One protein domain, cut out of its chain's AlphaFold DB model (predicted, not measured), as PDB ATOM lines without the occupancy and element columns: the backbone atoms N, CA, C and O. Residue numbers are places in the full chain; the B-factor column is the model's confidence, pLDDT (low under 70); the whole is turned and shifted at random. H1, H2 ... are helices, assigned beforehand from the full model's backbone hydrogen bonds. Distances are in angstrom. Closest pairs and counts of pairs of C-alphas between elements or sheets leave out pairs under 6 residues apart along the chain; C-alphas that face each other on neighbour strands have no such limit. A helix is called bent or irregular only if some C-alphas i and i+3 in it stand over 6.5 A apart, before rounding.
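AT A GLANCE: This is residues 49 to 102 of the 123 residues of the protein "Ty1-copia retrotransposon protein" of Cucumis melo var. makuwa (UniProt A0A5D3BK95). The model is an open arch without a core: two short helices, H1 and H2, make one leg, an extended link of residues 67 to 74 spans the top, and H3 with the long helix H4 makes the other end, H4 running away from the corner as the second leg. H4 sticks out with its residues 89 to 100, and the two legs stay apart, with empty space between them. The printed part has 54 residues with four named helices, in the order H1, H2, H3, H4, and no named strand; the class is all helix. The whole is extended, with a radius of gyration of the C-alphas of 16.2 A, and flat, with spans of 42 by 30 by 15 A.

HOW THE PARTS SIT: H1, residues 49 to 53, and H2, residues 60 to 66, are close but not clearly touching; their closest C-alphas, those of Phe 50 and Phe 62, are 7.8 A apart. H2 and H3, residues 75 to 80, are apart, though they follow each other in the chain. H3 and H4, residues 84 to 100, only just touch, with 3 pairs of C-alphas within 8 A, and touch only at the corner by their link. H4 touches H3 with residues 84 to 87 alone, and the closest C-alphas of the two, those of Val 78 and Ser 84, are 5.5 A apart. H3 and H4 stand at a steep tilt of 43 degrees and run opposite ways. H1 is apart from H3 and from H4, and H2 is apart from H4. In H2, H3 and H4 every O i to N i+4 pair is within hydrogen-bond range; in H1 it is 0 of 1, and of its O i to N i+3 pairs 0 of 2.

IN THESE COORDINATES: H1 begins at C-alpha 49, at (94.920, 177.169, 183.010), and is 7.0 A long from first to last C-alpha. It is neither bent nor irregular, but only just: C-alphas 50 and 53 are 6.3 A apart. H2 is 10.1 A long and H3 8.7 A, with C-alpha 75 at (98.205, 150.876, 164.471). H4 is the longest helix, 17 residues and 24.1 A, and ends at C-alpha 100, at (102.652, 165.474, 145.099).

THE WHOLE: The two C-alphas farthest apart are those of Glu 53 and Met 100, at 42.1 A. The printed part has no cut. The link from H3 to H4 is tight, and those from H1 to H2 and from H2 to H3 are short. Residues 52 to 57, 63 to 70, of which 63 to 66 belong to H2, and 89 to 102, of which 89 to 100 belong to H4, stand free. The mean pLDDT of the printed part is 78.6, and residues 49 to 69 are under 70.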
ATOM      1  N   ILE A  49      94.598 177.548 181.623       57.53
ATOM      2  CA  ILE A  49      94.920 177.169 183.010       57.53
ATOM      3  C   ILE A  49      95.638 175.810 183.097       57.53
ATOM      4  O   ILE A  49      96.569 175.656 183.880       57.53
ATOM      5  N   PHE A  50      95.283 174.847 182.241       54.62
ATOM      6  CA  PHE A  50      95.825 173.484 182.315       54.62
ATOM      7  C   PHE A  50      97.261 173.346 181.778       54.62
ATOM      8  O   PHE A  50      97.975 172.429 182.169       54.62
ATOM      9  N   ILE A  51      97.709 174.246 180.894       58.56
ATOM     10  CA  ILE A  51      98.987 174.102 180.168       58.56
ATOM     11  C   ILE A  51     100.173 174.691 180.954       58.56
ATOM     12  O   ILE A  51     101.326 174.332 180.708       58.56
ATOM     13  N   VAL A  52      99.920 175.615 181.885       55.03
ATOM     14  CA  VAL A  52     100.986 176.398 182.535       55.03
ATOM     15  C   VAL A  52     101.400 175.832 183.896       55.03
ATOM     16  O   VAL A  52     102.571 175.960 184.251       55.03
ATOM     17  N   GLU A  53     100.500 175.176 184.636       57.00
ATOM     18  CA  GLU A  53     100.761 174.851 186.049       57.00
ATOM     19  C   GLU A  53     101.409 173.483 186.317       57.00
ATOM     20  O   GLU A  53     102.101 173.350 187.323       57.00
ATOM     21  N   ARG A  54     101.274 172.472 185.443       58.09
ATOM     22  CA  ARG A  54     101.827 171.123 185.700       58.09
ATOM     23  C   ARG A  54     102.620 170.589 184.511       58.09
ATOM     24  O   ARG A  54     102.093 169.882 183.660       58.09
ATOM     25  N   ARG A  55     103.911 170.930 184.447       57.75
ATOM     26  CA  ARG A  55     104.825 170.408 183.410       57.75
ATOM     27  C   ARG A  55     105.192 168.934 183.594       57.75
ATOM     28  O   ARG A  55     105.641 168.320 182.629       57.75
ATOM     29  N   ASP A  56     104.970 168.386 184.787       56.09
ATOM     30  CA  ASP A  56     105.574 167.111 185.190       56.09
ATOM     31  C   ASP A  56     104.561 165.954 185.218       56.09
ATOM     32  O   ASP A  56     104.943 164.790 185.153       56.09
ATOM     33  N   GLU A  57     103.262 166.259 185.227       59.97
ATOM     34  CA  GLU A  57     102.178 165.285 185.111       59.97
ATOM     35  C   GLU A  57     101.054 165.905 184.289       59.97
ATOM     36  O   GLU A  57     100.353 166.811 184.745       59.97
ATOM     37  N   ILE A  58     100.862 165.390 183.075       61.41
ATOM     38  CA  ILE A  58      99.580 165.522 182.392       61.41
ATOM     39  C   ILE A  58      98.559 164.843 183.309       61.41
ATOM     40  O   ILE A  58      98.571 163.620 183.444       61.41
ATOM     41  N   ASP A  59      97.741 165.637 183.996       58.72
ATOM     42  CA  ASP A  59      96.705 165.140 184.899       58.72
ATOM     43  C   ASP A  59      95.816 164.134 184.150       58.72
ATOM     44  O   ASP A  59      95.483 164.356 182.982       58.72
ATOM     45  N   CYS A  60      95.403 163.038 184.789       59.06
ATOM     46  CA  CYS A  60      94.464 162.088 184.188       59.06
ATOM     47  C   CYS A  60      93.166 162.782 183.745       59.06
ATOM     48  O   CYS A  60      92.591 162.407 182.730       59.06
ATOM     49  N   ASN A  61      92.802 163.887 184.409       58.44
ATOM     50  CA  ASN A  61      91.711 164.770 183.994       58.44
ATOM     51  C   ASN A  61      91.920 165.412 182.607       58.44
ATOM     52  O   ASN A  61      90.954 165.650 181.890       58.44
ATOM     53  N   PHE A  62      93.162 165.707 182.208       65.81
ATOM     54  CA  PHE A  62      93.464 166.224 180.867       65.81
ATOM     55  C   PHE A  62      93.343 165.128 179.812       65.81
ATOM     56  O   PHE A  62      92.834 165.375 178.718       65.81
ATOM     57  N   LYS A  63      93.796 163.915 180.149       61.47
ATOM     58  CA  LYS A  63      93.634 162.749 179.284       61.47
ATOM     59  C   LYS A  63      92.147 162.495 179.034       61.47
ATOM     60  O   LYS A  63      91.750 162.511 177.883       61.47
ATOM     61  N   ASP A  64      91.326 162.449 180.078       60.06
ATOM     62  CA  ASP A  64      89.881 162.215 179.957       60.06
ATOM     63  C   ASP A  64      89.130 163.313 179.177       60.06
ATOM     64  O   ASP A  64      88.090 163.042 178.578       60.06
ATOM     65  N   LEU A  65      89.644 164.550 179.159       63.06
ATOM     66  CA  LEU A  65      89.004 165.682 178.479       63.06
ATOM     67  C   LEU A  65      89.412 165.833 177.000       63.06
ATOM     68  O   LEU A  65      88.616 166.333 176.208       63.06
ATOM     69  N   PHE A  66      90.637 165.440 176.625       61.50
ATOM     70  CA  PHE A  66      91.200 165.696 175.286       61.50
ATOM     71  C   PHE A  66      91.708 164.459 174.540       61.50
ATOM     72  O   PHE A  66      91.793 164.496 173.315       61.50
ATOM     73  N   LEU A  67      92.052 163.384 175.243       63.06
ATOM     74  CA  LEU A  67      92.362 162.083 174.659       63.06
ATOM     75  C   LEU A  67      91.237 161.134 175.057       63.06
ATOM     76  O   LEU A  67      91.320 160.470 176.090       63.06
ATOM     77  N   ILE A  68      90.179 161.086 174.245       67.88
ATOM     78  CA  ILE A  68      89.075 160.152 174.470       67.88
ATOM     79  C   ILE A  68      89.699 158.767 174.624       67.88
ATOM     80  O   ILE A  68      90.456 158.319 173.766       67.88
ATOM     81  N   ASP A  69      89.421 158.084 175.731       65.56
ATOM     82  CA  ASP A  69      90.094 156.819 176.047       65.56
ATOM     83  C   ASP A  69      89.778 155.697 175.025       65.56
ATOM     84  O   ASP A  69      90.382 154.625 175.062       65.56
ATOM     85  N   GLY A  70      88.855 155.978 174.095       71.75
ATOM     86  CA  GLY A  70      88.485 155.180 172.928       71.75
ATOM     87  C   GLY A  70      89.224 155.505 171.624       71.75
ATOM     88  O   GLY A  70      89.000 154.799 170.642       71.75
ATOM     89  N   ASP A  71      90.103 156.511 171.590       82.44
ATOM     90  CA  ASP A  71      90.953 156.746 170.425       82.44
ATOM     91  C   ASP A  71      92.018 155.641 170.331       82.44
ATOM     92  O   ASP A  71      92.658 155.301 171.337       82.44
ATOM     93  N   PRO A  72      92.238 155.067 169.137       82.06
ATOM     94  CA  PRO A  72      93.188 153.982 168.968       82.06
ATOM     95  C   PRO A  72      94.615 154.483 169.210       82.06
ATOM     96  O   PRO A  72      95.097 155.419 168.572       82.06
ATOM     97  N   LYS A  73      95.320 153.829 170.134       83.31
ATOM     98  CA  LYS A  73      96.684 154.187 170.555       83.31
ATOM     99  C   LYS A  73      97.738 153.457 169.729       83.31
ATOM    100  O   LYS A  73      98.902 153.857 169.709       83.31
ATOM    101  N   THR A  74      97.344 152.381 169.051       88.25
ATOM    102  CA  THR A  74      98.235 151.565 168.224       88.25
ATOM    103  C   THR A  74      97.694 151.387 166.812       88.25
ATOM    104  O   THR A  74      96.489 151.387 166.574       88.25
ATOM    105  N   TYR A  75      98.596 151.162 165.854       86.62
ATOM    106  CA  TYR A  75      98.205 150.876 164.471       86.62
ATOM    107  C   TYR A  75      97.296 149.641 164.365       86.62
ATOM    108  O   TYR A  75      96.357 149.623 163.577       86.62
ATOM    109  N   GLN A  76      97.533 148.616 165.190       89.81
ATOM    110  CA  GLN A  76      96.681 147.427 165.211       89.81
ATOM    111  C   GLN A  76      95.266 147.737 165.710       89.81
ATOM    112  O   GLN A  76      94.307 147.227 165.140       89.81
ATOM    113  N   GLU A  77      95.110 148.595 166.720       89.94
ATOM    114  CA  GLU A  77      93.792 149.057 167.177       89.94
ATOM    115  C   GLU A  77      93.058 149.846 166.090       89.94
ATOM    116  O   GLU A  77      91.881 149.587 165.850       89.94
ATOM    117  N   VAL A  78      93.759 150.730 165.368       88.81
ATOM    118  CA  VAL A  78      93.198 151.443 164.206       88.81
ATOM    119  C   VAL A  78      92.682 150.450 163.165       88.81
ATOM    120  O   VAL A  78      91.573 150.593 162.658       88.81
ATOM    121  N   LEU A  79      93.474 149.421 162.847       90.62
ATOM    122  CA  LEU A  79      93.105 148.413 161.854       90.62
ATOM    123  C   LEU A  79      91.950 147.512 162.293       90.62
ATOM    124  O   LEU A  79      91.190 147.051 161.443       90.62
ATOM    125  N   ASN A  80      91.822 147.267 163.593       90.69
ATOM    126  CA  ASN A  80      90.738 146.479 164.168       90.69
ATOM    127  C   ASN A  80      89.477 147.322 164.439       90.69
ATOM    128  O   ASN A  80      88.428 146.760 164.755       90.69
ATOM    129  N   SER A  81      89.559 148.649 164.305       88.25
ATOM    130  CA  SER A  81      88.419 149.557 164.426       88.25
ATOM    131  C   SER A  81      87.479 149.448 163.221       88.25
ATOM    132  O   SER A  81      87.884 149.166 162.088       88.25
ATOM    133  N   VAL A  82      86.201 149.752 163.456       89.75
ATOM    134  CA  VAL A  82      85.170 149.907 162.412       89.75
ATOM    135  C   VAL A  82      85.581 150.968 161.385       89.75
ATOM    136  O   VAL A  82      85.257 150.869 160.203       89.75
ATOM    137  N   GLU A  83      86.357 151.954 161.822       89.75
ATOM    138  CA  GLU A  83      86.822 153.080 161.014       89.75
ATOM    139  C   GLU A  83      88.129 152.784 160.266       89.75
ATOM    140  O   GLU A  83      88.663 153.659 159.587       89.75
ATOM    141  N   SER A  84      88.660 151.562 160.363       91.88
ATOM    142  CA  SER A  84      89.959 151.177 159.794       91.88
ATOM    143  C   SER A  84      90.127 151.558 158.322       91.88
ATOM    144  O   SER A  84      91.201 151.998 157.913       91.88
ATOM    145  N   ASN A  85      89.071 151.424 157.519       93.69
ATOM    146  CA  ASN A  85      89.095 151.812 156.110       93.69
ATOM    147  C   ASN A  85      89.245 153.327 155.934       93.69
ATOM    148  O   ASN A  85      90.025 153.758 155.094       93.69
ATOM    149  N   MET A  86      88.565 154.134 156.754       93.81
ATOM    150  CA  MET A  86      88.698 155.593 156.704       93.81
ATOM    151  C   MET A  86      90.115 156.027 157.077       93.81
ATOM    152  O   MET A  86      90.717 156.831 156.369       93.81
ATOM    153  N   TRP A  87      90.688 155.435 158.127       92.38
ATOM    154  CA  TRP A  87      92.068 155.703 158.528       92.38
ATOM    155  C   TRP A  87      93.087 155.322 157.448       92.38
ATOM    156  O   TRP A  87      94.029 156.073 157.206       92.38
ATOM    157  N   LYS A  88      92.895 154.194 156.753       93.94
ATOM    158  CA  LYS A  88      93.762 153.793 155.632       93.94
ATOM    159  C   LYS A  88      93.722 154.793 154.483       93.94
ATOM    160  O   LYS A  88      94.778 155.182 153.991       93.94
ATOM    161  N   GLU A  89      92.527 155.211 154.075       95.62
ATOM    162  CA  GLU A  89      92.377 156.192 152.998       95.62
ATOM    163  C   GLU A  89      92.952 157.555 153.401       95.62
ATOM    164  O   GLU A  89      93.624 158.189 152.595       95.62
ATOM    165  N   ALA A  90      92.776 157.977 154.657       94.38
ATOM    166  CA  ALA A  90      93.365 159.213 155.167       94.38
ATOM    167  C   ALA A  90      94.903 159.174 155.148       94.38
ATOM    168  O   ALA A  90      95.534 160.099 154.639       94.38
ATOM    169  N   ILE A  91      95.511 158.083 155.634       92.31
ATOM    170  CA  ILE A  91      96.971 157.892 155.603       92.31
ATOM    171  C   ILE A  91      97.483 157.911 154.161       92.31
ATOM    172  O   ILE A  91      98.495 158.546 153.872       92.31
ATOM    173  N   LYS A  92      96.784 157.228 153.251       94.75
ATOM    174  CA  LYS A  92      97.146 157.196 151.835       94.75
ATOM    175  C   LYS A  92      97.052 158.583 151.201       94.75
ATOM    176  O   LYS A  92      97.995 159.007 150.549       94.75
ATOM    177  N   SER A  93      95.953 159.300 151.433       96.00
ATOM    178  CA  SER A  93      95.756 160.659 150.924       96.00
ATOM    179  C   SER A  93      96.842 161.613 151.416       96.00
ATOM    180  O   SER A  93      97.287 162.464 150.650       96.00
ATOM    181  N   GLU A  94      97.264 161.498 152.675       94.50
ATOM    182  CA  GLU A  94      98.356 162.314 153.202       94.50
ATOM    183  C   GLU A  94      99.688 161.949 152.542       94.50
ATOM    184  O   GLU A  94     100.410 162.837 152.098       94.50
ATOM    185  N   LEU A  95      99.989 160.653 152.394       93.81
ATOM    186  CA  LEU A  95     101.200 160.193 151.710       93.81
ATOM    187  C   LEU A  95     101.258 160.702 150.262       93.81
ATOM    188  O   LEU A  95     102.278 161.242 149.835       93.81
ATOM    189  N   ASP A  96     100.147 160.588 149.534       93.38
ATOM    190  CA  ASP A  96     100.016 161.087 148.168       93.38
ATOM    191  C   ASP A  96     100.207 162.613 148.121       93.38
ATOM    192  O   ASP A  96     100.845 163.127 147.201       93.38
ATOM    193  N   SER A  97      99.721 163.348 149.130       94.19
ATOM    194  CA  SER A  97      99.901 164.801 149.220       94.19
ATOM    195  C   SER A  97     101.366 165.192 149.438       94.19
ATOM    196  O   SER A  97     101.852 166.126 148.797       94.19
ATOM    197  N   LEU A  98     102.099 164.456 150.278       93.56
ATOM    198  CA  LEU A  98     103.518 164.703 150.547       93.56
ATOM    199  C   LEU A  98     104.376 164.473 149.301       93.56
ATOM    200  O   LEU A  98     105.257 165.288 149.006       93.56
ATOM    201  N   VAL A  99     104.077 163.403 148.556       90.19
ATOM    202  CA  VAL A  99     104.732 163.086 147.279       90.19
ATOM    203  C   VAL A  99     104.384 164.139 146.229       90.19
ATOM    204  O   VAL A  99     105.272 164.690 145.583       90.19
ATOM    205  N   MET A 100     103.103 164.488 146.085       91.81
ATOM    206  CA  MET A 100     102.652 165.474 145.099       91.81
ATOM    207  C   MET A 100     103.242 166.867 145.364       91.81
ATOM    208  O   MET A 100     103.642 167.562 144.429       91.81
ATOM    209  N   ASN A 101     103.364 167.258 146.633       93.38
ATOM    210  CA  ASN A 101     103.977 168.521 147.039       93.38
ATOM    211  C   ASN A 101     105.515 168.483 147.046       93.38
ATOM    212  O   ASN A 101     106.124 169.478 147.440       93.38
ATOM    213  N   HIS A 102     106.144 167.367 146.646       88.19
ATOM    214  CA  HIS A 102     107.603 167.179 146.618       88.19
ATOM    215  C   HIS A 102     108.274 167.601 147.937       88.19
ATOM    216  O   HIS A 102     109.344 168.205 147.957       88.19
TER     217      HIS A 102